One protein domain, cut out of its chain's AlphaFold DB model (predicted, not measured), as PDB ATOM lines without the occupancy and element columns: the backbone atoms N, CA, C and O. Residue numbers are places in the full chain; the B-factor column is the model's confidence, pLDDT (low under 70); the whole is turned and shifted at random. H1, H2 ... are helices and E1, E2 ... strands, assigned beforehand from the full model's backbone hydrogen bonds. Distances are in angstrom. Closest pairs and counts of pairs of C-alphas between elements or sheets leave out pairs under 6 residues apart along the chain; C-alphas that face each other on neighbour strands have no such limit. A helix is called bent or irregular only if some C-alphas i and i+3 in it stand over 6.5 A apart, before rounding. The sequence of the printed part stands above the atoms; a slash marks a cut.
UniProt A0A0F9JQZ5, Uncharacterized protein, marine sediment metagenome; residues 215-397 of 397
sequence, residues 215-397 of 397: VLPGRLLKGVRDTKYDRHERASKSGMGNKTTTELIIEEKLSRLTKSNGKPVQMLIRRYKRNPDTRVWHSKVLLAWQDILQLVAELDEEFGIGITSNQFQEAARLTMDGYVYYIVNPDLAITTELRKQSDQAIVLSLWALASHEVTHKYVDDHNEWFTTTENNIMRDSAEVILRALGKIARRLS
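Overview. This is residues 215 to 397 of the 397 residues of an uncharacterized protein of marine sediment metagenome (UniProt A0A0F9JQZ5). A twisted sheet of five strands has two long helices, H3 and H6, packed over one face, and the kinked helix H7 folds back from H6 and packs on both of them on their side away from the sheet. Over the other face lies the short helix H2, near the edge strand E1, while the small helix H1, between two long links, lies far from the body at one end. The 183 printed residues hold seven named helices and five named strands in the order E1 H1 H2 E2 H3 E3 E4 E5 H4 H5 H6 H7; the sheet runs E1 E2 E3 E5 E4 and is mixed, and the class is mixed, helices and strands. The whole is compact, with a radius of gyration of the C-alphas of 16.4 A and spans of 51 by 42 by 28 A.

Along the chain. E1 is residues 215 to 217, with C-alpha 215 at (47.737, -33.637, -9.626). H1 is residues 231 to 236, and H2 is residues 252 to 261, 15.5 A long. E2 is residues 265 to 270, 12.8 A. H3 is residues 276 to 296, 30.0 A, with C-alpha 276 at (50.222, -16.307, -3.119). The strands E3, residues 302 to 308, E4, residues 315 to 320, and E5, residues 323 to 328, measure 19.9 A, 15.6 A and 16.5 A. H4 is residues 330 to 333 and H5 is residues 336 to 341. H6 is residues 343 to 359, 24.4 A. H7 is residues 368 to 393, 31.7 A, ending with C-alpha 393 at (59.964, -27.042, 12.548); it has a kink of 71 degrees near residue 384 and is irregular, C-alphas 387 and 390 being 7.5 A apart.

Arrangement. In the sheet, E1 is antiparallel to E2, with N 216 and O 267 3.0 A apart. E2 and E3 are parallel, with N 268 and O 305 2.9 A apart; E2, H3 and E3 form a strand-helix-strand unit, two parallel neighbour strands with a helix between, whose crossover is left-handed. E3 and E5 are parallel, with N 304 and O 324 2.8 A apart. E4 and E5 are an antiparallel hairpin, with N 318 and O 325 2.8 A apart. H3 lies over E3 and E5 at a height over the sheet of 8.5 A. H6, on the same face, lies over E4 at a height of 9.3 A, slantwise to the strands. H2 is on the opposite face, at a height of 8.6 A, only just over E2, with 3 of its C-alphas on it. H3 touches H6, closest at the C-alphas of Leu 293 and Ala 354, 6.0 A, the same way at a steep tilt of 56 degrees. H6 and H7 are a helical hairpin at a shallow tilt of 34.6 degrees, only just short of steep; their closest C-alphas, of Asp 343 and Ala 393, are 5.0 A apart. H7 touches H3 at the C-alphas of Ile 392 and Ala 288, 5.7 A, their closest. H4 only grazes the sheet; H5 and H6 only just touch, only at the corner, with 3 pairs of C-alphas within 8 A. H1 touches no helix and is not on the sheet. Each O i to N i+4 pair is within hydrogen-bond range in H1, H3, H5 and H6; in H7 18 of 22 are, in H2 2 of 6, with 1 of 7 O i to N i+3 pairs, and H4 is too short for an O i to N i+4 pair.

Size, cuts and confidence. The two C-alphas farthest apart, of Ser 238 and Pro 276, are 51.4 A from each other. The printed part has no cut and ends at the chain's last residue, Ser 397. The links from E1 to H1 and from H1 to H2 are long. Mean pLDDT of the printed part is 77.2; it is under 70 at residues 215 to 218, 228 to 265 and 270 to 272.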
ATOM      1  N   VAL A 215      47.264 -32.273  -9.830       57.56
ATOM      2  CA  VAL A 215      47.737 -33.637  -9.626       57.56
ATOM      3  C   VAL A 215      49.152 -33.691 -10.169       57.56
ATOM      4  O   VAL A 215      49.351 -33.492 -11.369       57.56
ATOM      5  N   LEU A 216      50.139 -33.936  -9.309       59.66
ATOM      6  CA  LEU A 216      51.505 -34.160  -9.778       59.66
ATOM      7  C   LEU A 216      51.776 -35.667  -9.848       59.66
ATOM      8  O   LEU A 216      51.845 -36.319  -8.798       59.66
ATOM      9  N   PRO A 217      51.925 -36.240 -11.060       57.00
ATOM     10  CA  PRO A 217      52.353 -37.623 -11.210       57.00
ATOM     11  C   PRO A 217      53.799 -37.756 -10.726       57.00
ATOM     12  O   PRO A 217      54.655 -36.932 -11.056       57.00
ATOM     13  N   GLY A 218      54.088 -38.796  -9.952       63.00
ATOM     14  CA  GLY A 218      55.382 -38.939  -9.295       63.00
ATOM     15  C   GLY A 218      55.579 -40.314  -8.677       63.00
ATOM     16  O   GLY A 218      54.848 -41.255  -8.968       63.00
ATOM     17  N   ARG A 219      56.608 -40.444  -7.839       75.38
ATOM     18  CA  ARG A 219      56.828 -41.661  -7.053       75.38
ATOM     19  C   ARG A 219      56.122 -41.492  -5.713       75.38
ATOM     20  O   ARG A 219      56.323 -40.474  -5.055       75.38
ATOM     21  N   LEU A 220      55.336 -42.487  -5.315       83.69
ATOM     22  CA  LEU A 220      54.742 -42.511  -3.983       83.69
ATOM     23  C   LEU A 220      55.832 -42.497  -2.912       83.69
ATOM     24  O   LEU A 220      56.939 -43.017  -3.093       83.69
ATOM     25  N   LEU A 221      55.505 -41.860  -1.800       84.56
ATOM     26  CA  LEU A 221      56.330 -41.868  -0.608       84.56
ATOM     27  C   LEU A 221      56.116 -43.178   0.134       84.56
ATOM     28  O   LEU A 221      55.142 -43.881  -0.107       84.56
ATOM     29  N   LYS A 222      57.041 -43.493   1.034       89.88
ATOM     30  CA  LYS A 222      57.013 -44.720   1.822       89.88
ATOM     31  C   LYS A 222      57.209 -44.391   3.293       89.88
ATOM     32  O   LYS A 222      58.051 -43.541   3.612       89.88
ATOM     33  N   GLY A 223      56.426 -45.039   4.148       86.81
ATOM     34  CA  GLY A 223      56.586 -44.949   5.595       86.81
ATOM     35  C   GLY A 223      57.892 -45.589   6.070       86.81
ATOM     36  O   GLY A 223      58.534 -46.352   5.342       86.81
ATOM     37  N   VAL A 224      58.311 -45.253   7.289       88.12
ATOM     38  CA  VAL A 224      59.521 -45.796   7.925       88.12
ATOM     39  C   VAL A 224      59.278 -46.406   9.307       88.12
ATOM     40  O   VAL A 224      60.232 -46.851   9.945       88.12
ATOM     41  N   ARG A 225      58.027 -46.453   9.786       83.94
ATOM     42  CA  ARG A 225      57.688 -47.077  11.073       83.94
ATOM     43  C   ARG A 225      57.746 -48.604  10.956       83.94
ATOM     44  O   ARG A 225      57.035 -49.191  10.144       83.94
ATOM     45  N   ASP A 226      58.582 -49.229  11.785       74.62
ATOM     46  CA  ASP A 226      58.883 -50.674  11.746       74.62
ATOM     47  C   ASP A 226      57.867 -51.550  12.508       74.62
ATOM     48  O   ASP A 226      57.867 -52.775  12.415       74.62
ATOM     49  N   THR A 227      56.955 -50.943  13.266       72.81
ATOM     50  CA  THR A 227      55.943 -51.704  14.005       72.81
ATOM     51  C   THR A 227      54.746 -52.016  13.114       72.81
ATOM     52  O   THR A 227      54.085 -51.093  12.647       72.81
ATOM     53  N   LYS A 228      54.404 -53.301  12.966       66.62
ATOM     54  CA  LYS A 228      53.156 -53.754  12.339       66.62
ATOM     55  C   LYS A 228      52.158 -54.250  13.384       66.62
ATOM     56  O   LYS A 228      52.518 -55.019  14.277       66.62
ATOM     57  N   TYR A 229      50.895 -53.839  13.286       64.38
ATOM     58  CA  TYR A 229      49.851 -54.285  14.217       64.38
ATOM     59  C   TYR A 229      49.105 -55.532  13.707       64.38
ATOM     60  O   TYR A 229      47.970 -55.468  13.237       64.38
ATOM     61  N   ASP A 230      49.707 -56.714  13.884       53.78
ATOM     62  CA  ASP A 230      49.149 -58.005  13.424       53.78
ATOM     63  C   ASP A 230      47.886 -58.472  14.175       53.78
ATOM     64  O   ASP A 230      47.186 -59.392  13.739       53.78
ATOM     65  N   ARG A 231      47.539 -57.848  15.312       52.62
ATOM     66  CA  ARG A 231      46.293 -58.175  16.035       52.62
ATOM     67  C   ARG A 231      45.044 -57.900  15.187       52.62
ATOM     68  O   ARG A 231      44.022 -58.547  15.411       52.62
ATOM     69  N   HIS A 232      45.149 -57.035  14.178       49.03
ATOM     70  CA  HIS A 232      44.065 -56.717  13.251       49.03
ATOM     71  C   HIS A 232      43.686 -57.884  12.330       49.03
ATOM     72  O   HIS A 232      42.509 -58.104  12.044       49.03
ATOM     73  N   GLU A 233      44.658 -58.695  11.903       49.16
ATOM     74  CA  GLU A 233      44.387 -59.864  11.060       49.16
ATOM     75  C   GLU A 233      43.635 -60.959  11.838       49.16
ATOM     76  O   GLU A 233      42.898 -61.755  11.261       49.16
ATOM     77  N   ARG A 234      43.783 -60.984  13.170       49.16
ATOM     78  CA  ARG A 234      43.034 -61.890  14.054       49.16
ATOM     79  C   ARG A 234      41.650 -61.343  14.412       49.16
ATOM     80  O   ARG A 234      40.705 -62.121  14.426       49.16
ATOM     81  N   ALA A 235      41.522 -60.033  14.647       47.12
ATOM     82  CA  ALA A 235      40.252 -59.381  14.994       47.12
ATOM     83  C   ALA A 235      39.281 -59.243  13.798       47.12
ATOM     84  O   ALA A 235      38.068 -59.407  13.945       47.12
ATOM     85  N   SER A 236      39.808 -59.014  12.591       44.47
ATOM     86  CA  SER A 236      39.018 -59.041  11.347       44.47
ATOM     87  C   SER A 236      38.458 -60.437  11.051       44.47
ATOM     88  O   SER A 236      37.316 -60.561  10.618       44.47
ATOM     89  N   LYS A 237      39.205 -61.502  11.378       49.19
ATOM     90  CA  LYS A 237      38.722 -62.895  11.313       49.19
ATOM     91  C   LYS A 237      37.642 -63.214  12.357       49.19
ATOM     92  O   LYS A 237      36.911 -64.180  12.171       49.19
ATOM     93  N   SER A 238      37.513 -62.420  13.424       47.06
ATOM     94  CA  SER A 238      36.475 -62.577  14.454       47.06
ATOM     95  C   SER A 238      35.235 -61.694  14.250       47.06
ATOM     96  O   SER A 238      34.398 -61.630  15.144       47.06
ATOM     97  N   GLY A 239      35.094 -61.019  13.101       42.94
ATOM     98  CA  GLY A 239      33.863 -60.298  12.737       42.94
ATOM     99  C   GLY A 239      33.570 -59.031  13.551       42.94
ATOM    100  O   GLY A 239      32.436 -58.570  13.554       42.94
ATOM    101  N   MET A 240      34.566 -58.470  14.246       42.09
ATOM    102  CA  MET A 240      34.404 -57.283  15.105       42.09
ATOM    103  C   MET A 240      34.838 -55.959  14.453       42.09
ATOM    104  O   MET A 240      34.756 -54.919  15.095       42.09
ATOM    105  N   GLY A 241      35.299 -55.975  13.202       39.03
ATOM    106  CA  GLY A 241      35.667 -54.762  12.471       39.03
ATOM    107  C   GLY A 241      34.938 -54.720  11.140       39.03
ATOM    108  O   GLY A 241      35.323 -55.441  10.219       39.03
ATOM    109  N   ASN A 242      33.896 -53.897  11.036       36.62
ATOM    110  CA  ASN A 242      33.388 -53.520   9.726       36.62
ATOM    111  C   ASN A 242      34.446 -52.628   9.077       36.62
ATOM    112  O   ASN A 242      34.772 -51.566   9.594       36.62
ATOM    113  N   LYS A 243      35.014 -53.101   7.965       37.84
ATOM    114  CA  LYS A 243      35.732 -52.237   7.032       37.84
ATOM    115  C   LYS A 243      34.678 -51.452   6.266       37.84
ATOM    116  O   LYS A 243      34.120 -51.976   5.303       37.84
ATOM    117  N   THR A 244      34.394 -50.239   6.707       35.34
ATOM    118  CA  THR A 244      33.651 -49.270   5.905       35.34
ATOM    119  C   THR A 244      34.663 -48.216   5.498       35.34
ATOM    120  O   THR A 244      34.703 -47.121   6.043       35.34
ATOM    121  N   THR A 245      35.536 -48.562   4.550       36.69
ATOM    122  CA  THR A 245      36.386 -47.555   3.921       36.69
ATOM    123  C   THR A 245      35.461 -46.542   3.273       36.69
ATOM    124  O   THR A 245      34.666 -46.918   2.408       36.69
ATOM    125  N   THR A 246      35.553 -45.276   3.678       34.62
ATOM    126  CA  THR A 246      34.920 -44.160   2.974       34.62
ATOM    127  C   THR A 246      35.525 -44.092   1.570       34.62
ATOM    128  O   THR A 246      36.516 -43.404   1.317       34.62
ATOM    129  N   GLU A 247      34.973 -44.870   0.642       35.00
ATOM    130  CA  GLU A 247      35.217 -44.698  -0.780       35.00
ATOM    131  C   GLU A 247      34.552 -43.385  -1.165       35.00
ATOM    132  O   GLU A 247      33.339 -43.289  -1.341       35.00
ATOM    133  N   LEU A 248      35.358 -42.330  -1.246       36.81
ATOM    134  CA  LEU A 248      34.908 -41.096  -1.859       36.81
ATOM    135  C   LEU A 248      34.524 -41.427  -3.302       36.81
ATOM    136  O   LEU A 248      35.364 -41.866  -4.090       36.81
ATOM    137  N   ILE A 249      33.250 -41.219  -3.639       36.22
ATOM    138  CA  ILE A 249      32.771 -41.243  -5.020       36.22
ATOM    139  C   ILE A 249      33.466 -40.074  -5.719       36.22
ATOM    140  O   ILE A 249      33.077 -38.915  -5.605       36.22
ATOM    141  N   ILE A 250      34.587 -40.378  -6.360       41.88
ATOM    142  CA  ILE A 250      35.402 -39.394  -7.053       41.88
ATOM    143  C   ILE A 250      34.670 -38.964  -8.321       41.88
ATOM    144  O   ILE A 250      34.260 -39.799  -9.129       41.88
ATOM    145  N   GLU A 251      34.575 -37.650  -8.529       44.91
ATOM    146  CA  GLU A 251      34.202 -37.087  -9.821       44.91
ATOM    147  C   GLU A 251      35.058 -37.711 -10.934       44.91
ATOM    148  O   GLU A 251      36.289 -37.705 -10.882       44.91
ATOM    149  N   GLU A 252      34.400 -38.207 -11.981       45.56
ATOM    150  CA  GLU A 252      34.959 -38.930 -13.136       45.56
ATOM    151  C   GLU A 252      36.257 -38.339 -13.738       45.56
ATOM    152  O   GLU A 252      37.011 -39.038 -14.416       45.56
ATOM    153  N   LYS A 253      36.537 -37.051 -13.509       48.84
ATOM    154  CA  LYS A 253      37.728 -36.330 -13.986       48.84
ATOM    155  C   LYS A 253      39.049 -36.824 -13.380       48.84
ATOM    156  O   LYS A 253      40.047 -36.853 -14.097       48.84
ATOM    157  N   LEU A 254      39.080 -37.217 -12.106       50.62
ATOM    158  CA  LEU A 254      40.320 -37.588 -11.402       50.62
ATOM    159  C   LEU A 254      40.834 -38.976 -11.809       50.62
ATOM    160  O   LEU A 254      42.014 -39.120 -12.125       50.62
ATOM    161  N   SER A 255      39.935 -39.958 -11.938       54.41
ATOM    162  CA  SER A 255      40.272 -41.315 -12.407       54.41
ATOM    163  C   SER A 255      40.766 -41.352 -13.866       54.41
ATOM    164  O   SER A 255      41.494 -42.257 -14.281       54.41
ATOM    165  N   ARG A 256      40.399 -40.351 -14.679       54.25
ATOM    166  CA  ARG A 256      40.896 -40.192 -16.059       54.25
ATOM    167  C   ARG A 256      42.357 -39.713 -16.103       54.25
ATOM    168  O   ARG A 256      43.080 -40.063 -17.038       54.25
ATOM    169  N   LEU A 257      42.832 -38.962 -15.104       51.41
ATOM    170  CA  LEU A 257      44.215 -38.455 -15.046       51.41
ATOM    171  C   LEU A 257      45.236 -39.555 -14.709       51.41
ATOM    172  O   LEU A 257      46.281 -39.645 -15.352       51.41
ATOM    173  N   THR A 258      44.917 -40.439 -13.766       52.78
ATOM    174  CA  THR A 258      45.702 -41.645 -13.431       52.78
ATOM    175  C   THR A 258      45.742 -42.636 -14.593       52.78
ATOM    176  O   THR A 258      46.819 -43.103 -14.973       52.78
ATOM    177  N   LYS A 259      44.592 -42.900 -15.232       55.28
ATOM    178  CA  LYS A 259      44.509 -43.801 -16.397       55.28
ATOM    179  C   LYS A 259      45.253 -43.282 -17.632       55.28
ATOM    180  O   LYS A 259      45.770 -44.093 -18.394       55.28
ATOM    181  N   SER A 260      45.325 -41.966 -17.839       50.53
ATOM    182  CA  SER A 260      45.956 -41.386 -19.038       50.53
ATOM    183  C   SER A 260      47.488 -41.392 -19.012       50.53
ATOM    184  O   SER A 260      48.099 -41.526 -20.069       50.53
ATOM    185  N   ASN A 261      48.119 -41.299 -17.834       54.31
ATOM    186  CA  ASN A 261      49.582 -41.217 -17.716       54.31
ATOM    187  C   ASN A 261      50.254 -42.476 -17.144       54.31
ATOM    188  O   ASN A 261      51.484 -42.553 -17.164       54.31
ATOM    189  N   GLY A 262      49.493 -43.436 -16.603       60.09
ATOM    190  CA  GLY A 262      50.001 -44.710 -16.066       60.09
ATOM    191  C   GLY A 262      50.953 -44.591 -14.865       60.09
ATOM    192  O   GLY A 262      51.453 -45.601 -14.376       60.09
ATOM    193  N   LYS A 263      51.227 -43.372 -14.391       62.22
ATOM    194  CA  LYS A 263      52.075 -43.085 -13.231       62.22
ATOM    195  C   LYS A 263      51.195 -42.769 -12.021       62.22
ATOM    196  O   LYS A 263      50.232 -42.016 -12.182       62.22
ATOM    197  N   PRO A 264      51.538 -43.281 -10.825       66.81
ATOM    198  CA  PRO A 264      50.816 -42.939  -9.613       66.81
ATOM    199  C   PRO A 264      50.932 -41.440  -9.324       66.81
ATOM    200  O   PRO A 264      51.908 -40.774  -9.689       66.81
ATOM    201  N   VAL A 265      49.910 -40.892  -8.676       67.38
ATOM    202  CA  VAL A 265      49.899 -39.489  -8.266       67.38
ATOM    203  C   VAL A 265      50.634 -39.382  -6.942       67.38
ATOM    204  O   VAL A 265      50.313 -40.081  -5.991       67.38
ATOM    205  N   GLN A 266      51.615 -38.491  -6.864       73.81
ATOM    206  CA  GLN A 266      52.343 -38.242  -5.622       73.81
ATOM    207  C   GLN A 266      51.706 -37.114  -4.806       73.81
ATOM    208  O   GLN A 266      51.698 -37.176  -3.578       73.81
ATOM    209  N   MET A 267      51.193 -36.081  -5.480       76.38
ATOM    210  CA  MET A 267      50.602 -34.916  -4.829       76.38
ATOM    211  C   MET A 267      49.204 -34.635  -5.366       76.38
ATOM    212  O   MET A 267      49.025 -34.515  -6.580       76.38
ATOM    213  N   LEU A 268      48.252 -34.481  -4.450       74.25
ATOM    214  CA  LEU A 268      46.864 -34.141  -4.730       74.25
ATOM    215  C   LEU A 268      46.518 -32.782  -4.114       74.25
ATOM    216  O   LEU A 268      46.536 -32.605  -2.902       74.25
ATOM    217  N   ILE A 269      46.161 -31.811  -4.941       70.88
ATOM    218  CA  ILE A 269      45.568 -30.555  -4.484       70.88
ATOM    219  C   ILE A 269      44.089 -30.614  -4.841       70.88
ATOM    220  O   ILE A 269      43.761 -30.715  -6.021       70.88
ATOM    221  N   ARG A 270      43.208 -30.562  -3.840       69.44
ATOM    222  CA  ARG A 270      41.751 -30.618  -4.019       69.44
ATOM    223  C   ARG A 270      41.122 -29.319  -3.531       69.44
ATOM    224  O   ARG A 270      41.429 -28.878  -2.427       69.44
ATOM    225  N   ARG A 271      40.220 -28.731  -4.332       67.06
ATOM    226  CA  ARG A 271      39.423 -27.546  -3.950       67.06
ATOM    227  C   ARG A 271      40.288 -26.452  -3.321       67.06
ATOM    228  O   ARG A 271      40.036 -26.039  -2.203       67.06
ATOM    229  N   TYR A 272      41.372 -26.041  -3.977       67.50
ATOM    230  CA  TYR A 272      42.382 -25.208  -3.322       67.50
ATOM    231  C   TYR A 272      42.616 -23.889  -4.056       67.50
ATOM    232  O   TYR A 272      43.298 -23.826  -5.079       67.50
ATOM    233  N   LYS A 273      42.065 -22.813  -3.492       70.88
ATOM    234  CA  LYS A 273      42.236 -21.437  -3.967       70.88
ATOM    235  C   LYS A 273      42.681 -20.567  -2.803       70.88
ATOM    236  O   LYS A 273      41.950 -20.391  -1.828       70.88
ATOM    237  N   ARG A 274      43.906 -20.051  -2.881       72.62
ATOM    238  CA  ARG A 274      44.524 -19.210  -1.848       72.62
ATOM    239  C   ARG A 274      45.389 -18.132  -2.495       72.62
ATOM    240  O   ARG A 274      45.922 -18.326  -3.591       72.62
ATOM    241  N   ASN A 275      45.532 -16.996  -1.813       77.50
ATOM    242  CA  ASN A 275      46.450 -15.944  -2.249       77.50
ATOM    243  C   ASN A 275      47.910 -16.472  -2.260       77.50
ATOM    244  O   ASN A 275      48.193 -17.504  -1.642       77.50
ATOM    245  N   PRO A 276      48.839 -15.835  -2.997       70.69
ATOM    246  CA  PRO A 276      50.222 -16.307  -3.119       70.69
ATOM    247  C   PRO A 276      50.930 -16.560  -1.781       70.69
ATOM    248  O   PRO A 276      51.525 -17.623  -1.616       70.69
ATOM    249  N   ASP A 277      50.804 -15.656  -0.812       70.56
ATOM    250  CA  ASP A 277      51.498 -15.762   0.477       70.56
ATOM    251  C   ASP A 277      50.980 -16.943   1.307       70.56
ATOM    252  O   ASP A 277      51.754 -17.724   1.868       70.56
ATOM    253  N   THR A 278      49.660 -17.137   1.325       77.75
ATOM    254  CA  THR A 278      49.032 -18.293   1.967       77.75
ATOM    255  C   THR A 278      49.447 -19.598   1.288       77.75
ATOM    256  O   THR A 278      49.718 -20.571   1.985       77.75
ATOM    257  N   ARG A 279      49.581 -19.629  -0.047       73.06
ATOM    258  CA  ARG A 279      50.071 -20.820  -0.768       73.06
ATOM    259  C   ARG A 279      51.506 -21.173  -0.395       73.06
ATOM    260  O   ARG A 279      51.808 -22.350  -0.214       73.06
ATOM    261  N   VAL A 280      52.380 -20.176  -0.244       72.62
ATOM    262  CA  VAL A 280      53.760 -20.400   0.216       72.62
ATOM    263  C   VAL A 280      53.747 -21.021   1.609       72.62
ATOM    264  O   VAL A 280      54.367 -22.061   1.818       72.62
ATOM    265  N   TRP A 281      52.990 -20.449   2.544       81.75
ATOM    266  CA  TRP A 281      52.863 -21.009   3.891       81.75
ATOM    267  C   TRP A 281      52.302 -22.439   3.886       81.75
ATOM    268  O   TRP A 281      52.891 -23.344   4.469       81.75
ATOM    269  N   HIS A 282      51.204 -22.680   3.176       86.06
ATOM    270  CA  HIS A 282      50.588 -24.003   3.076       86.06
ATOM    271  C   HIS A 282      51.507 -25.034   2.409       86.06
ATOM    272  O   HIS A 282      51.487 -26.198   2.794       86.06
ATOM    273  N   SER A 283      52.370 -24.626   1.474       77.44
ATOM    274  CA  SER A 283      53.392 -25.518   0.912       77.44
ATOM    275  C   SER A 283      54.424 -25.952   1.959       77.44
ATOM    276  O   SER A 283      54.814 -27.118   1.986       77.44
ATOM    277  N   LYS A 284      54.809 -25.056   2.881       81.88
ATOM    278  CA  LYS A 284      55.672 -25.401   4.021       81.88
ATOM    279  C   LYS A 284      54.988 -26.406   4.945       81.88
ATOM    280  O   LYS A 284      55.615 -27.381   5.354       81.88
ATOM    281  N   VAL A 285      53.696 -26.203   5.215       88.81
ATOM    282  CA  VAL A 285      52.870 -27.135   6.000       88.81
ATOM    283  C   VAL A 285      52.799 -28.500   5.325       88.81
ATOM    284  O   VAL A 285      53.024 -29.503   5.986       88.81
ATOM    285  N   LEU A 286      52.577 -28.555   4.010       86.38
ATOM    286  CA  LEU A 286      52.544 -29.810   3.259       86.38
ATOM    287  C   LEU A 286      53.886 -30.555   3.294       86.38
ATOM    288  O   LEU A 286      53.905 -31.776   3.403       86.38
ATOM    289  N   LEU A 287      55.013 -29.841   3.242       82.50
ATOM    290  CA  LEU A 287      56.337 -30.455   3.391       82.50
ATOM    291  C   LEU A 287      56.580 -30.976   4.813       82.50
ATOM    292  O   LEU A 287      57.195 -32.026   4.980       82.50
ATOM    293  N   ALA A 288      56.111 -30.259   5.839       86.50
ATOM    294  CA  ALA A 288      56.161 -30.743   7.216       86.50
ATOM    295  C   ALA A 288      55.266 -31.979   7.402       86.50
ATOM    296  O   ALA A 288      55.711 -32.978   7.955       86.50
ATOM    297  N   TRP A 289      54.045 -31.935   6.865       93.94
ATOM    298  CA  TRP A 289      53.093 -33.043   6.821       93.94
ATOM    299  C   TRP A 289      53.694 -34.282   6.154       93.94
ATOM    300  O   TRP A 289      53.621 -35.375   6.705       93.94
ATOM    301  N   GLN A 290      54.377 -34.097   5.022       89.19
ATOM    302  CA  GLN A 290      55.113 -35.156   4.342       89.19
ATOM    303  C   GLN A 290      56.151 -35.817   5.254       89.19
ATOM    304  O   GLN A 290      56.143 -37.037   5.411       89.19
ATOM    305  N   ASP A 291      57.048 -35.018   5.839       87.19
ATOM    306  CA  ASP A 291      58.122 -35.523   6.696       87.19
ATOM    307  C   ASP A 291      57.545 -36.282   7.905       87.19
ATOM    308  O   ASP A 291      58.065 -37.333   8.273       87.19
ATOM    309  N   ILE A 292      56.455 -35.782   8.498       96.19
ATOM    310  CA  ILE A 292      55.764 -36.422   9.625       96.19
ATOM    311  C   ILE A 292      55.149 -37.755   9.195       96.19
ATOM    312  O   ILE A 292      55.405 -38.773   9.830       96.19
ATOM    313  N   LEU A 293      54.384 -37.787   8.102       95.62
ATOM    314  CA  LEU A 293      53.749 -39.014   7.619       95.62
ATOM    315  C   LEU A 293      54.755 -40.103   7.286       95.62
ATOM    316  O   LEU A 293      54.508 -41.263   7.593       95.62
ATOM    317  N   GLN A 294      55.907 -39.753   6.710       91.75
ATOM    318  CA  GLN A 294      56.954 -40.742   6.462       91.75
ATOM    319  C   GLN A 294      57.431 -41.393   7.766       91.75
ATOM    320  O   GLN A 294      57.716 -42.583   7.764       91.75
ATOM    321  N   LEU A 295      57.473 -40.652   8.878       93.62
ATOM    322  CA  LEU A 295      57.871 -41.173  10.192       93.62
ATOM    323  C   LEU A 295      56.763 -41.969  10.900       93.62
ATOM    324  O   LEU A 295      57.074 -42.839  11.711       93.62
ATOM    325  N   VAL A 296      55.492 -41.670  10.620       94.56
ATOM    326  CA  VAL A 296      54.329 -42.270  11.300       94.56
ATOM    327  C   VAL A 296      53.771 -43.481  10.540       94.56
ATOM    328  O   VAL A 296      53.364 -44.467  11.160       94.56
ATOM    329  N   ALA A 297      53.757 -43.437   9.209       90.88
ATOM    330  CA  ALA A 297      53.255 -44.517   8.365       90.88
ATOM    331  C   ALA A 297      54.166 -45.755   8.417       90.88
ATOM    332  O   ALA A 297      55.380 -45.657   8.628       90.88
ATOM    333  N   GLU A 298      53.571 -46.931   8.208       87.00
ATOM    334  CA  GLU A 298      54.307 -48.203   8.226       87.00
ATOM    335  C   GLU A 298      55.270 -48.345   7.053       87.00
ATOM    336  O   GLU A 298      55.042 -47.818   5.964       87.00
ATOM    337  N   LEU A 299      56.319 -49.143   7.264       84.06
ATOM    338  CA  LEU A 299      57.301 -49.493   6.239       84.06
ATOM    339  C   LEU A 299      56.698 -50.086   4.965       84.06
ATOM    340  O   LEU A 299      57.356 -50.027   3.937       84.06
ATOM    341  N   ASP A 300      55.516 -50.699   4.992       83.56
ATOM    342  CA  ASP A 300      54.889 -51.285   3.801       83.56
ATOM    343  C   ASP A 300      53.866 -50.364   3.116       83.56
ATOM    344  O   ASP A 300      53.356 -50.714   2.053       83.56
ATOM    345  N   GLU A 301      53.596 -49.181   3.674       87.00
ATOM    346  CA  GLU A 301      52.607 -48.254   3.132       87.00
ATOM    347  C   GLU A 301      53.243 -47.268   2.150       87.00
ATOM    348  O   GLU A 301      54.123 -46.476   2.506       87.00
ATOM    349  N   GLU A 302      52.771 -47.323   0.904       89.94
ATOM    350  CA  GLU A 302      53.070 -46.333  -0.126       89.94
ATOM    351  C   GLU A 302      51.915 -45.338  -0.252       89.94
ATOM    352  O   GLU A 302      50.757 -45.734  -0.392       89.94
ATOM    353  N   PHE A 303      52.224 -44.042  -0.213       89.12
ATOM    354  CA  PHE A 303      51.204 -42.999  -0.181       89.12
ATOM    355  C   PHE A 303      51.598 -41.728  -0.938       89.12
ATOM    356  O   PHE A 303      52.775 -41.386  -1.091       89.12
ATOM    357  N   GLY A 304      50.583 -41.010  -1.407       87.12
ATOM    358  CA  GLY A 304      50.671 -39.619  -1.830       87.12
ATOM    359  C   GLY A 304      50.310 -38.668  -0.688       87.12
ATOM    360  O   GLY A 304      49.764 -39.063   0.342       87.12
ATOM    361  N   ILE A 305      50.598 -37.387  -0.877       85.38
ATOM    362  CA  ILE A 305      50.215 -36.319   0.055       85.38
ATOM    363  C   ILE A 305      49.309 -35.319  -0.644       85.38
ATOM    364  O   ILE A 305      49.272 -35.248  -1.873       85.38
ATOM    365  N   GLY A 306      48.607 -34.493   0.116       86.56
ATOM    366  CA  GLY A 306      47.830 -33.442  -0.508       86.56
ATOM    367  C   GLY A 306      47.360 -32.336   0.404       86.56
ATOM    368  O   GLY A 306      47.529 -32.383   1.620       86.56
ATOM    369  N   ILE A 307      46.757 -31.335  -0.225       83.81
ATOM    370  CA  ILE A 307      46.103 -30.221   0.456       83.81
ATOM    371  C   ILE A 307      44.639 -30.182   0.042       83.81
ATOM    372  O   ILE A 307      44.308 -30.351  -1.135       83.81
ATOM    373  N   THR A 308      43.781 -29.897   1.014       85.12
ATOM    374  CA  THR A 308      42.380 -29.551   0.797       85.12
ATOM    375  C   THR A 308      42.058 -28.205   1.434       85.12
ATOM    376  O   THR A 308      42.713 -27.786   2.386       85.12
ATOM    377  N   SER A 309      41.036 -27.521   0.921       74.31
ATOM    378  CA  SER A 309      40.428 -26.374   1.601       74.31
ATOM    379  C   SER A 309      39.039 -26.690   2.170       74.31
ATOM    380  O   SER A 309      38.244 -25.776   2.397       74.31
ATOM    381  N   ASN A 310      38.723 -27.974   2.367       74.50
ATOM    382  CA  ASN A 310      37.459 -28.411   2.953       74.50
ATOM    383  C   ASN A 310      37.332 -27.913   4.401       74.50
ATOM    384  O   ASN A 310      38.064 -28.352   5.283       74.50
ATOM    385  N   GLN A 311      36.372 -27.021   4.640       70.06
ATOM    386  CA  GLN A 311      36.130 -26.373   5.933       70.06
ATOM    387  C   GLN A 311      35.660 -27.317   7.061       70.06
ATOM    388  O   GLN A 311      35.534 -26.867   8.195       70.06
ATOM    389  N   PHE A 312      35.407 -28.596   6.774       71.31
ATOM    390  CA  PHE A 312      34.985 -29.593   7.768       71.31
ATOM    391  C   PHE A 312      36.038 -30.656   8.063       71.31
ATOM    392  O   PHE A 312      35.774 -31.569   8.838       71.31
ATOM    393  N   GLN A 313      37.205 -30.574   7.426       73.44
ATOM    394  CA  GLN A 313      38.172 -31.658   7.446       73.44
ATOM    395  C   GLN A 313      39.577 -31.126   7.690       73.44
ATOM    396  O   GLN A 313      40.158 -30.482   6.817       73.44
ATOM    397  N   GLU A 314      40.112 -31.399   8.879       86.75
ATOM    398  CA  GLU A 314      41.474 -31.025   9.278       86.75
ATOM    399  C   GLU A 314      42.525 -31.848   8.534       86.75
ATOM    400  O   GLU A 314      43.491 -31.298   8.003       86.75
ATOM    401  N   ALA A 315      42.305 -33.156   8.442       91.56
ATOM    402  CA  ALA A 315      43.105 -34.091   7.671       91.56
ATOM    403  C   ALA A 315      42.227 -35.247   7.167       91.56
ATOM    404  O   ALA A 315      41.060 -35.366   7.543       91.56
ATOM    405  N   ALA A 316      42.754 -36.031   6.228       88.81
ATOM    406  CA  ALA A 316      42.102 -37.249   5.765       88.81
ATOM    407  C   ALA A 316      43.090 -38.254   5.190       88.81
ATOM    408  O   ALA A 316      43.959 -37.893   4.387       88.81
ATOM    409  N   ARG A 317      42.843 -39.531   5.463       89.06
ATOM    410  CA  ARG A 317      43.319 -40.655   4.661       89.06
ATOM    411  C   ARG A 317      42.296 -40.995   3.577       89.06
ATOM    412  O   ARG A 317      41.183 -41.420   3.861       89.06
ATOM    413  N   LEU A 318      42.688 -40.844   2.318       84.06
ATOM    414  CA  LEU A 318      41.866 -41.141   1.145       84.06
ATOM    415  C   LEU A 318      42.438 -42.321   0.367       84.06
ATOM    416  O   LEU A 318      43.650 -42.420   0.200       84.06
ATOM    417  N   THR A 319      41.569 -43.169  -0.180       79.94
ATOM    418  CA  THR A 319      41.966 -44.188  -1.162       79.94
ATOM    419  C   THR A 319      41.403 -43.812  -2.528       79.94
ATOM    420  O   THR A 319      40.199 -43.625  -2.671       79.94
ATOM    421  N   MET A 320      42.268 -43.677  -3.532       72.31
ATOM    422  CA  MET A 320      41.906 -43.311  -4.903       72.31
ATOM    423  C   MET A 320      42.676 -44.176  -5.898       72.31
ATOM    424  O   MET A 320      43.906 -44.209  -5.872       72.31
ATOM    425  N   ASP A 321      41.949 -44.862  -6.784       71.88
ATOM    426  CA  ASP A 321      42.502 -45.785  -7.787       71.88
ATOM    427  C   ASP A 321      43.474 -46.824  -7.190       71.88
ATOM    428  O   ASP A 321      44.492 -47.168  -7.787       71.88
ATOM    429  N   GLY A 322      43.179 -47.306  -5.978       77.62
ATOM    430  CA  GLY A 322      44.026 -48.259  -5.252       77.62
ATOM    431  C   GLY A 322      45.262 -47.649  -4.579       77.62
ATOM    432  O   GLY A 322      46.046 -48.386  -3.986       77.62
ATOM    433  N   TYR A 323      45.430 -46.327  -4.629       82.19
ATOM    434  CA  TYR A 323      46.515 -45.604  -3.968       82.19
ATOM    435  C   TYR A 323      46.014 -44.830  -2.750       82.19
ATOM    436  O   TYR A 323      44.913 -44.281  -2.763       82.19
ATOM    437  N   VAL A 324      46.839 -44.760  -1.709       87.62
ATOM    438  CA  VAL A 324      46.537 -44.033  -0.471       87.62
ATOM    439  C   VAL A 324      47.056 -42.602  -0.574       87.62
ATOM    440  O   VAL A 324      48.163 -42.374  -1.057       87.62
ATOM    441  N   TYR A 325      46.281 -41.635  -0.094       87.19
ATOM    442  CA  TYR A 325      46.661 -40.229  -0.013       87.19
ATOM    443  C   TYR A 325      46.357 -39.693   1.372       87.19
ATOM    444  O   TYR A 325      45.252 -39.865   1.874       87.19
ATOM    445  N   TYR A 326      47.307 -38.972   1.947       92.31
ATOM    446  CA  TYR A 326      47.086 -38.230   3.178       92.31
ATOM    447  C   TYR A 326      46.981 -36.746   2.865       92.31
ATOM    448  O   TYR A 326      47.971 -36.090   2.521       92.31
ATOM    449  N   ILE A 327      45.774 -36.211   2.977       91.56
ATOM    450  CA  ILE A 327      45.491 -34.805   2.718       91.56
ATOM    451  C   ILE A 327      45.382 -34.034   4.031       91.56
ATOM    452  O   ILE A 327      44.907 -34.564   5.028       91.56
ATOM    453  N   VAL A 328      45.814 -32.778   4.023       92.75
ATOM    454  CA  VAL A 328      45.703 -31.868   5.170       92.75
ATOM    455  C   VAL A 328      45.003 -30.581   4.748       92.75
ATOM    456  O   VAL A 328      45.177 -30.114   3.619       92.75
ATOM    457  N   ASN A 329      44.216 -29.993   5.642       92.12
ATOM    458  CA  ASN A 329      43.749 -28.619   5.532       92.12
ATOM    459  C   ASN A 329      44.580 -27.728   6.462       92.12
ATOM    460  O   ASN A 329      44.319 -27.691   7.665       92.12
ATOM    461  N   PRO A 330      45.554 -26.968   5.934       88.44
ATOM    462  CA  PRO A 330      46.426 -26.146   6.764       88.44
ATOM    463  C   PRO A 330      45.703 -25.052   7.560       88.44
ATOM    464  O   PRO A 330      46.254 -24.593   8.554       88.44
ATOM    465  N   ASP A 331      44.515 -24.611   7.128       86.31
ATOM    466  CA  ASP A 331      43.766 -23.548   7.814       86.31
ATOM    467  C   ASP A 331      43.009 -24.070   9.044       86.31
ATOM    468  O   ASP A 331      42.798 -23.318   9.990       86.31
ATOM    469  N   LEU A 332      42.609 -25.346   9.038       85.75
ATOM    470  CA  LEU A 332      41.949 -25.978  10.185       85.75
ATOM    471  C   LEU A 332      42.956 -26.683  11.093       85.75
ATOM    472  O   LEU A 332      42.910 -26.517  12.305       85.75
ATOM    473  N   ALA A 333      43.916 -27.400  10.500       88.38
ATOM    474  CA  ALA A 333      44.959 -28.108  11.236       88.38
ATOM    475  C   ALA A 333      45.876 -27.161  12.030       88.38
ATOM    476  O   ALA A 333      46.548 -27.587  12.966       88.38
ATOM    477  N   ILE A 334      45.954 -25.881  11.642       89.12
ATOM    478  CA  ILE A 334      46.824 -24.892  12.281       89.12
ATOM    479  C   ILE A 334      46.037 -23.612  12.532       89.12
ATOM    480  O   ILE A 334      45.917 -22.747  11.663       89.12
ATOM    481  N   THR A 335      45.551 -23.459  13.763       82.88
ATOM    482  CA  THR A 335      44.860 -22.236  14.177       82.88
ATOM    483  C   THR A 335      45.793 -21.022  14.146       82.88
ATOM    484  O   THR A 335      47.024 -21.128  14.237       82.88
ATOM    485  N   THR A 336      45.204 -19.828  14.045       77.56
ATOM    486  CA  THR A 336      45.957 -18.563  14.056       77.56
ATOM    487  C   THR A 336      46.769 -18.410  15.345       77.56
ATOM    488  O   THR A 336      47.880 -17.879  15.332       77.56
ATOM    489  N   GLU A 337      46.226 -18.894  16.456       80.69
ATOM    490  CA  GLU A 337      46.845 -18.906  17.775       80.69
ATOM    491  C   GLU A 337      48.050 -19.844  17.790       80.69
ATOM    492  O   GLU A 337      49.134 -19.424  18.191       80.69
ATOM    493  N   LEU A 338      47.896 -21.074  17.290       82.69
ATOM    494  CA  LEU A 338      48.980 -22.055  17.238       82.69
ATOM    495  C   LEU A 338      50.148 -21.548  16.386       82.69
ATOM    496  O   LEU A 338      51.310 -21.661  16.783       82.69
ATOM    497  N   ARG A 339      49.840 -20.892  15.261       81.38
ATOM    498  CA  ARG A 339      50.842 -20.276  14.384       81.38
ATOM    499  C   ARG A 339      51.676 -19.195  15.079       81.38
ATOM    500  O   ARG A 339      52.828 -18.989  14.713       81.38
ATOM    501  N   LYS A 340      51.112 -18.500  16.069       82.12
ATOM    502  CA  LYS A 340      51.811 -17.454  16.837       82.12
ATOM    503  C   LYS A 340      52.659 -18.010  17.981       82.12
ATOM    504  O   LYS A 340      53.470 -17.268  18.527       82.12
ATOM    505  N   GLN A 341      52.458 -19.268  18.372       82.06
ATOM    506  CA  GLN A 341      53.112 -19.851  19.543       82.06
ATOM    507  C   GLN A 341      54.492 -20.421  19.218       82.06
ATOM    508  O   GLN A 341      55.490 -19.958  19.764       82.06
ATOM    509  N   SER A 342      54.556 -21.462  18.382       89.44
ATOM    510  CA  SER A 342      55.808 -22.168  18.088       89.44
ATOM    511  C   SER A 342      55.663 -23.110  16.898       89.44
ATOM    512  O   SER A 342      54.754 -23.940  16.867       89.44
ATOM    513  N   ASP A 343      56.633 -23.080  15.983       93.75
ATOM    514  CA  ASP A 343      56.728 -24.043  14.878       93.75
ATOM    515  C   ASP A 343      56.811 -25.494  15.381       93.75
ATOM    516  O   ASP A 343      56.306 -26.411  14.739       93.75
ATOM    517  N   GLN A 344      57.392 -25.729  16.561       94.75
ATOM    518  CA  GLN A 344      57.421 -27.066  17.163       94.75
ATOM    519  C   GLN A 344      56.029 -27.517  17.616       94.75
ATOM    520  O   GLN A 344      55.697 -28.690  17.470       94.75
ATOM    521  N   ALA A 345      55.202 -26.600  18.125       92.56
ATOM    522  CA  ALA A 345      53.830 -26.914  18.512       92.56
ATOM    523  C   ALA A 345      52.979 -27.276  17.284       92.56
ATOM    524  O   ALA A 345      52.204 -28.228  17.339       92.56
ATOM    525  N   ILE A 346      53.203 -26.594  16.154       94.56
ATOM    526  CA  ILE A 346      52.597 -26.953  14.865       94.56
ATOM    527  C   ILE A 346      52.987 -28.380  14.465       94.56
ATOM    528  O   ILE A 346      52.120 -29.176  14.120       94.56
ATOM    529  N   VAL A 347      54.274 -28.739  14.550       96.25
ATOM    530  CA  VAL A 347      54.736 -30.100  14.217       96.25
ATOM    531  C   VAL A 347      54.080 -31.158  15.107       96.25
ATOM    532  O   VAL A 347      53.674 -32.198  14.599       96.25
ATOM    533  N   LEU A 348      53.940 -30.903  16.410       95.62
ATOM    534  CA  LEU A 348      53.284 -31.841  17.328       95.62
ATOM    535  C   LEU A 348      51.780 -31.982  17.047       95.62
ATOM    536  O   LEU A 348      51.252 -33.087  17.125       95.62
ATOM    537  N   SER A 349      51.107 -30.893  16.672       94.31
ATOM    538  CA  SER A 349      49.701 -30.928  16.256       94.31
ATOM    539  C   SER A 349      49.517 -31.722  14.958       94.31
ATOM    540  O   SER A 349      48.677 -32.619  14.899       94.31
ATOM    541  N   LEU A 350      50.367 -31.482  13.956       96.12
ATOM    542  CA  LEU A 350      50.374 -32.259  12.716       96.12
ATOM    543  C   LEU A 350      50.726 -33.734  12.957       96.12
ATOM    544  O   LEU A 350      50.217 -34.604  12.264       96.12
ATOM    545  N   TRP A 351      51.571 -34.045  13.940       97.75
ATOM    546  CA  TRP A 351      51.873 -35.425  14.318       97.75
ATOM    547  C   TRP A 351      50.672 -36.154  14.932       97.75
ATOM    548  O   TRP A 351      50.441 -37.318  14.593       97.75
ATOM    549  N   ALA A 352      49.885 -35.479  15.774       96.44
ATOM    550  CA  ALA A 352      48.637 -36.038  16.286       96.44
ATOM    551  C   ALA A 352      47.664 -36.347  15.135       96.44
ATOM    552  O   ALA A 352      47.212 -37.480  15.011       96.44
ATOM    553  N   LEU A 353      47.459 -35.393  14.217       96.81
ATOM    554  CA  LEU A 353      46.622 -35.598  13.028       96.81
ATOM    555  C   LEU A 353      47.145 -36.724  12.127       96.81
ATOM    556  O   LEU A 353      46.383 -37.569  11.681       96.81
ATOM    557  N   ALA A 354      48.453 -36.799  11.880       96.88
ATOM    558  CA  ALA A 354      49.023 -37.883  11.081       96.88
ATOM    559  C   ALA A 354      48.809 -39.255  11.739       96.88
ATOM    560  O   ALA A 354      48.544 -40.235  11.047       96.88
ATOM    561  N   SER A 355      48.907 -39.327  13.069       96.81
ATOM    562  CA  SER A 355      48.656 -40.562  13.822       96.81
ATOM    563  C   SER A 355      47.187 -40.977  13.738       96.81
ATOM    564  O   SER A 355      46.910 -42.157  13.513       96.81
ATOM    565  N   HIS A 356      46.268 -40.010  13.820       94.88
ATOM    566  CA  HIS A 356      44.841 -40.210  13.575       94.88
ATOM    567  C   HIS A 356      44.600 -40.812  12.186       94.88
ATOM    568  O   HIS A 356      44.067 -41.913  12.059       94.88
ATOM    569  N   GLU A 357      45.099 -40.162  11.133       94.50
ATOM    570  CA  GLU A 357      44.858 -40.611   9.760       94.50
ATOM    571  C   GLU A 357      45.507 -41.965   9.448       94.50
ATOM    572  O   GLU A 357      44.929 -42.792   8.745       94.50
ATOM    573  N   VAL A 358      46.705 -42.244   9.972       94.00
ATOM    574  CA  VAL A 358      47.354 -43.557   9.806       94.00
ATOM    575  C   VAL A 358      46.581 -44.657  10.547       94.00
ATOM    576  O   VAL A 358      46.596 -45.807  10.106       94.00
ATOM    577  N   THR A 359      45.853 -44.326  11.617       91.88
ATOM    578  CA  THR A 359      44.998 -45.288  12.335       91.88
ATOM    579  C   THR A 359      43.877 -45.828  11.445       91.88
ATOM    580  O   THR A 359      43.588 -47.027  11.504       91.88
ATOM    581  N   HIS A 360      43.355 -45.009  10.526       86.00
ATOM    582  CA  HIS A 360      42.377 -45.421   9.511       86.00
ATOM    583  C   HIS A 360      42.912 -46.435   8.478       86.00
ATOM    584  O   HIS A 360      42.173 -46.896   7.613       86.00
ATOM    585  N   LYS A 361      44.187 -46.854   8.542       87.31
ATOM    586  CA  LYS A 361      44.642 -48.078   7.850       87.31
ATOM    587  C   LYS A 361      44.073 -49.350   8.494       87.31
ATOM    588  O   LYS A 361      43.905 -50.361   7.809       87.31
ATOM    589  N   TYR A 362      43.825 -49.311   9.799       82.12
ATOM    590  CA  TYR A 362      43.374 -50.453  10.590       82.12
ATOM    591  C   TYR A 362      41.887 -50.330  10.904       82.12
ATOM    592  O   TYR A 362      41.130 -51.247  10.596       82.12
ATOM    593  N   VAL A 363      41.471 -49.194  11.469       75.31
ATOM    594  CA  VAL A 363      40.124 -49.005  12.016       75.31
ATOM    595  C   VAL A 363      39.453 -47.810  11.348       75.31
ATOM    596  O   VAL A 363      39.932 -46.687  11.482       75.31
ATOM    597  N   ASP A 364      38.340 -48.040  10.654       72.50
ATOM    598  CA  ASP A 364      37.577 -46.957  10.024       72.50
ATOM    599  C   ASP A 364      36.786 -46.149  11.072       72.50
ATOM    600  O   ASP A 364      36.816 -44.923  11.053       72.50
ATOM    601  N   ASP A 365      36.156 -46.823  12.039       73.94
ATOM    602  CA  ASP A 365      35.303 -46.184  13.050       73.94
ATOM    603  C   ASP A 365      36.080 -45.688  14.280       73.94
ATOM    604  O   ASP A 365      36.911 -46.411  14.832       73.94
ATOM    605  N   HIS A 366      35.720 -44.517  14.821       79.75
ATOM    606  CA  HIS A 366      36.290 -43.940  16.056       79.75
ATOM    607  C   HIS A 366      35.810 -44.632  17.349       79.75
ATOM    608  O   HIS A 366      35.240 -44.012  18.246       79.75
ATOM    609  N   ASN A 367      36.019 -45.941  17.458       72.38
ATOM    610  CA  ASN A 367      35.698 -46.735  18.647       72.38
ATOM    611  C   ASN A 367      36.912 -46.869  19.602       72.38
ATOM    612  O   ASN A 367      37.986 -46.321  19.368       72.38
ATOM    613  N   GLU A 368      36.771 -47.628  20.694       71.56
ATOM    614  CA  GLU A 368      37.865 -47.848  21.663       71.56
ATOM    615  C   GLU A 368      39.142 -48.430  21.021       71.56
ATOM    616  O   GLU A 368      40.265 -48.147  21.460       71.56
ATOM    617  N   TRP A 369      38.992 -49.214  19.951       72.19
ATOM    618  CA  TRP A 369      40.120 -49.773  19.212       72.19
ATOM    619  C   TRP A 369      40.855 -48.720  18.405       72.19
ATOM    620  O   TRP A 369      42.086 -48.769  18.367       72.19
ATOM    621  N   PHE A 370      40.134 -47.772  17.805       84.00
ATOM    622  CA  PHE A 370      40.740 -46.613  17.157       84.00
ATOM    623  C   PHE A 370      41.628 -45.874  18.154       84.00
ATOM    624  O   PHE A 370      42.838 -45.801  17.957       84.00
ATOM    625  N   THR A 371      41.066 -45.472  19.296       82.88
ATOM    626  CA  THR A 371      41.796 -44.748  20.348       82.88
ATOM    627  C   THR A 371      43.016 -45.526  20.845       82.88
ATOM    628  O   THR A 371      44.089 -44.966  21.067       82.88
ATOM    629  N   THR A 372      42.889 -46.841  21.028       84.12
ATOM    630  CA  THR A 372      44.011 -47.686  21.466       84.12
ATOM    631  C   THR A 372      45.100 -47.786  20.396       84.12
ATOM    632  O   THR A 372      46.291 -47.761  20.714       84.12
ATOM    633  N   THR A 373      44.713 -47.912  19.127       84.62
ATOM    634  CA  THR A 373      45.637 -48.044  17.994       84.62
ATOM    635  C   THR A 373      46.364 -46.732  17.727       84.62
ATOM    636  O   THR A 373      47.590 -46.740  17.631       84.62
ATOM    637  N   GLU A 374      45.644 -45.613  17.730       93.25
ATOM    638  CA  GLU A 374      46.198 -44.263  17.625       93.25
ATOM    639  C   GLU A 374      47.235 -44.009  18.725       93.25
ATOM    640  O   GLU A 374      48.375 -43.649  18.434       93.25
ATOM    641  N   ASN A 375      46.898 -44.312  19.983       91.62
ATOM    642  CA  ASN A 375      47.829 -44.176  21.105       91.62
ATOM    643  C   ASN A 375      49.108 -45.009  20.927       91.62
ATOM    644  O   ASN A 375      50.198 -44.561  21.292       91.62
ATOM    645  N   ASN A 376      49.000 -46.222  20.376       89.44
ATOM    646  CA  ASN A 376      50.174 -47.045  20.087       89.44
ATOM    647  C   ASN A 376      51.017 -46.439  18.955       89.44
ATOM    648  O   ASN A 376      52.232 -46.353  19.108       89.44
ATOM    649  N   ILE A 377      50.391 -45.961  17.873       92.12
ATOM    650  CA  ILE A 377      51.085 -45.294  16.761       92.12
ATOM    651  C   ILE A 377      51.831 -44.059  17.265       92.12
ATOM    652  O   ILE A 377      53.012 -43.884  16.955       92.12
ATOM    653  N   MET A 378      51.177 -43.231  18.082       95.06
ATOM    654  CA  MET A 378      51.810 -42.078  18.717       95.06
ATOM    655  C   MET A 378      52.994 -42.532  19.576       95.06
ATOM    656  O   MET A 378      54.124 -42.122  19.334       95.06
ATOM    657  N   ARG A 379      52.803 -43.448  20.527       92.94
ATOM    658  CA  ARG A 379      53.905 -43.919  21.382       92.94
ATOM    659  C   ARG A 379      55.099 -44.442  20.576       92.94
ATOM    660  O   ARG A 379      56.235 -44.095  20.884       92.94
ATOM    661  N   ASP A 380      54.843 -45.249  19.554       88.62
ATOM    662  CA  ASP A 380      55.886 -45.909  18.769       88.62
ATOM    663  C   ASP A 380      56.625 -44.912  17.852       88.62
ATOM    664  O   ASP A 380      57.812 -45.077  17.573       88.62
ATOM    665  N   SER A 381      55.949 -43.845  17.416       94.00
ATOM    666  CA  SER A 381      56.541 -42.768  16.609       94.00
ATOM    667  C   SER A 381      57.158 -41.630  17.441       94.00
ATOM    668  O   SER A 381      57.913 -40.816  16.906       94.00
ATOM    669  N   ALA A 382      56.909 -41.574  18.752       94.38
ATOM    670  CA  ALA A 382      57.268 -40.433  19.596       94.38
ATOM    671  C   ALA A 382      58.774 -40.120  19.598       94.38
ATOM    672  O   ALA A 382      59.171 -38.960  19.478       94.38
ATOM    673  N   GLU A 383      59.631 -41.141  19.696       92.38
ATOM    674  CA  GLU A 383      61.083 -40.938  19.735       92.38
ATOM    675  C   GLU A 383      61.630 -40.401  18.403       92.38
ATOM    676  O   GLU A 383      62.454 -39.481  18.388       92.38
ATOM    677  N   VAL A 384      61.163 -40.942  17.273       92.00
ATOM    678  CA  VAL A 384      61.614 -40.494  15.946       92.00
ATOM    679  C   VAL A 384      61.108 -39.088  15.631       92.00
ATOM    680  O   VAL A 384      61.864 -38.279  15.088       92.00
ATOM    681  N   ILE A 385      59.886 -38.757  16.056       95.81
ATOM    682  CA  ILE A 385      59.330 -37.406  15.956       95.81
ATOM    683  C   ILE A 385      60.134 -36.430  16.810       95.81
ATOM    684  O   ILE A 385      60.544 -35.389  16.302       95.81
ATOM    685  N   LEU A 386      60.451 -36.774  18.062       95.56
ATOM    686  CA  LEU A 386      61.246 -35.918  18.947       95.56
ATOM    687  C   LEU A 386      62.619 -35.587  18.342       95.56
ATOM    688  O   LEU A 386      63.042 -34.431  18.347       95.56
ATOM    689  N   ARG A 387      63.301 -36.585  17.766       94.12
ATOM    690  CA  ARG A 387      64.600 -36.392  17.096       94.12
ATOM    691  C   ARG A 387      64.485 -35.538  15.828       94.12
ATOM    692  O   ARG A 387      65.404 -34.781  15.516       94.12
ATOM    693  N   ALA A 388      63.375 -35.646  15.097       94.69
ATOM    694  CA  ALA A 388      63.133 -34.894  13.867       94.69
ATOM    695  C   ALA A 388      62.533 -33.493  14.102       94.69
ATOM    696  O   ALA A 388      62.624 -32.644  13.212       94.69
ATOM    697  N   LEU A 389      61.984 -33.223  15.292       95.50
ATOM    698  CA  LEU A 389      61.168 -32.051  15.620       95.50
ATOM    699  C   LEU A 389      61.796 -30.732  15.162       95.50
ATOM    700  O   LEU A 389      61.190 -29.979  14.406       95.50
ATOM    701  N   GLY A 390      63.044 -30.468  15.561       92.44
ATOM    702  CA  GLY A 390      63.736 -29.228  15.197       92.44
ATOM    703  C   GLY A 390      64.026 -29.104  13.697       92.44
ATOM    704  O   GLY A 390      64.043 -28.000  13.155       92.44
ATOM    705  N   LYS A 391      64.238 -30.223  12.992       95.25
ATOM    706  CA  LYS A 391      64.440 -30.217  11.537       95.25
ATOM    707  C   LYS A 391      63.139 -29.889  10.808       95.25
ATOM    708  O   LYS A 391      63.181 -29.073   9.893       95.25
ATOM    709  N   ILE A 392      62.029 -30.500  11.218       93.81
ATOM    710  CA  ILE A 392      60.715 -30.288  10.601       93.81
ATOM    711  C   ILE A 392      60.224 -28.865  10.900       93.81
ATOM    712  O   ILE A 392      59.824 -28.162   9.977       93.81
ATOM    713  N   ALA A 393      60.364 -28.393  12.144       94.56
ATOM    714  CA  ALA A 393      59.964 -27.042  12.548       94.56
ATOM    715  C   ALA A 393      60.655 -25.946  11.715       94.56
ATOM    716  O   ALA A 393      60.005 -25.006  11.276       94.56
ATOM    717  N   ARG A 394      61.944 -26.108  11.380       91.38
ATOM    718  CA  ARG A 394      62.677 -25.163  10.513       91.38
ATOM    719  C   ARG A 394      62.130 -25.036   9.089       91.38
ATOM    720  O   ARG A 394      62.532 -24.113   8.392       91.38
ATOM    721  N   ARG A 395      61.283 -25.960   8.623       84.00
ATOM    722  CA  ARG A 395      60.607 -25.812   7.325       84.00
ATOM    723  C   ARG A 395      59.455 -24.816   7.381       84.00
ATOM    724  O   ARG A 395      59.052 -24.331   6.328       84.00
ATOM    725  N   LEU A 396      58.903 -24.582   8.571       85.81
ATOM    726  CA  LEU A 396      57.779 -23.681   8.801       85.81
ATOM    727  C   LEU A 396      58.276 -22.231   8.911       85.81
ATOM    728  O   LEU A 396      57.698 -21.349   8.273       85.81
ATOM    729  N   SER A 397      59.407 -22.006   9.586       81.75
ATOM    730  CA  SER A 397      60.137 -20.726   9.575       81.75
ATOM    731  C   SER A 397      60.438 -20.256   8.149       81.75
ATOM    732  O   SER A 397      60.187 -19.073   7.829       81.75
TER     733      SER A 397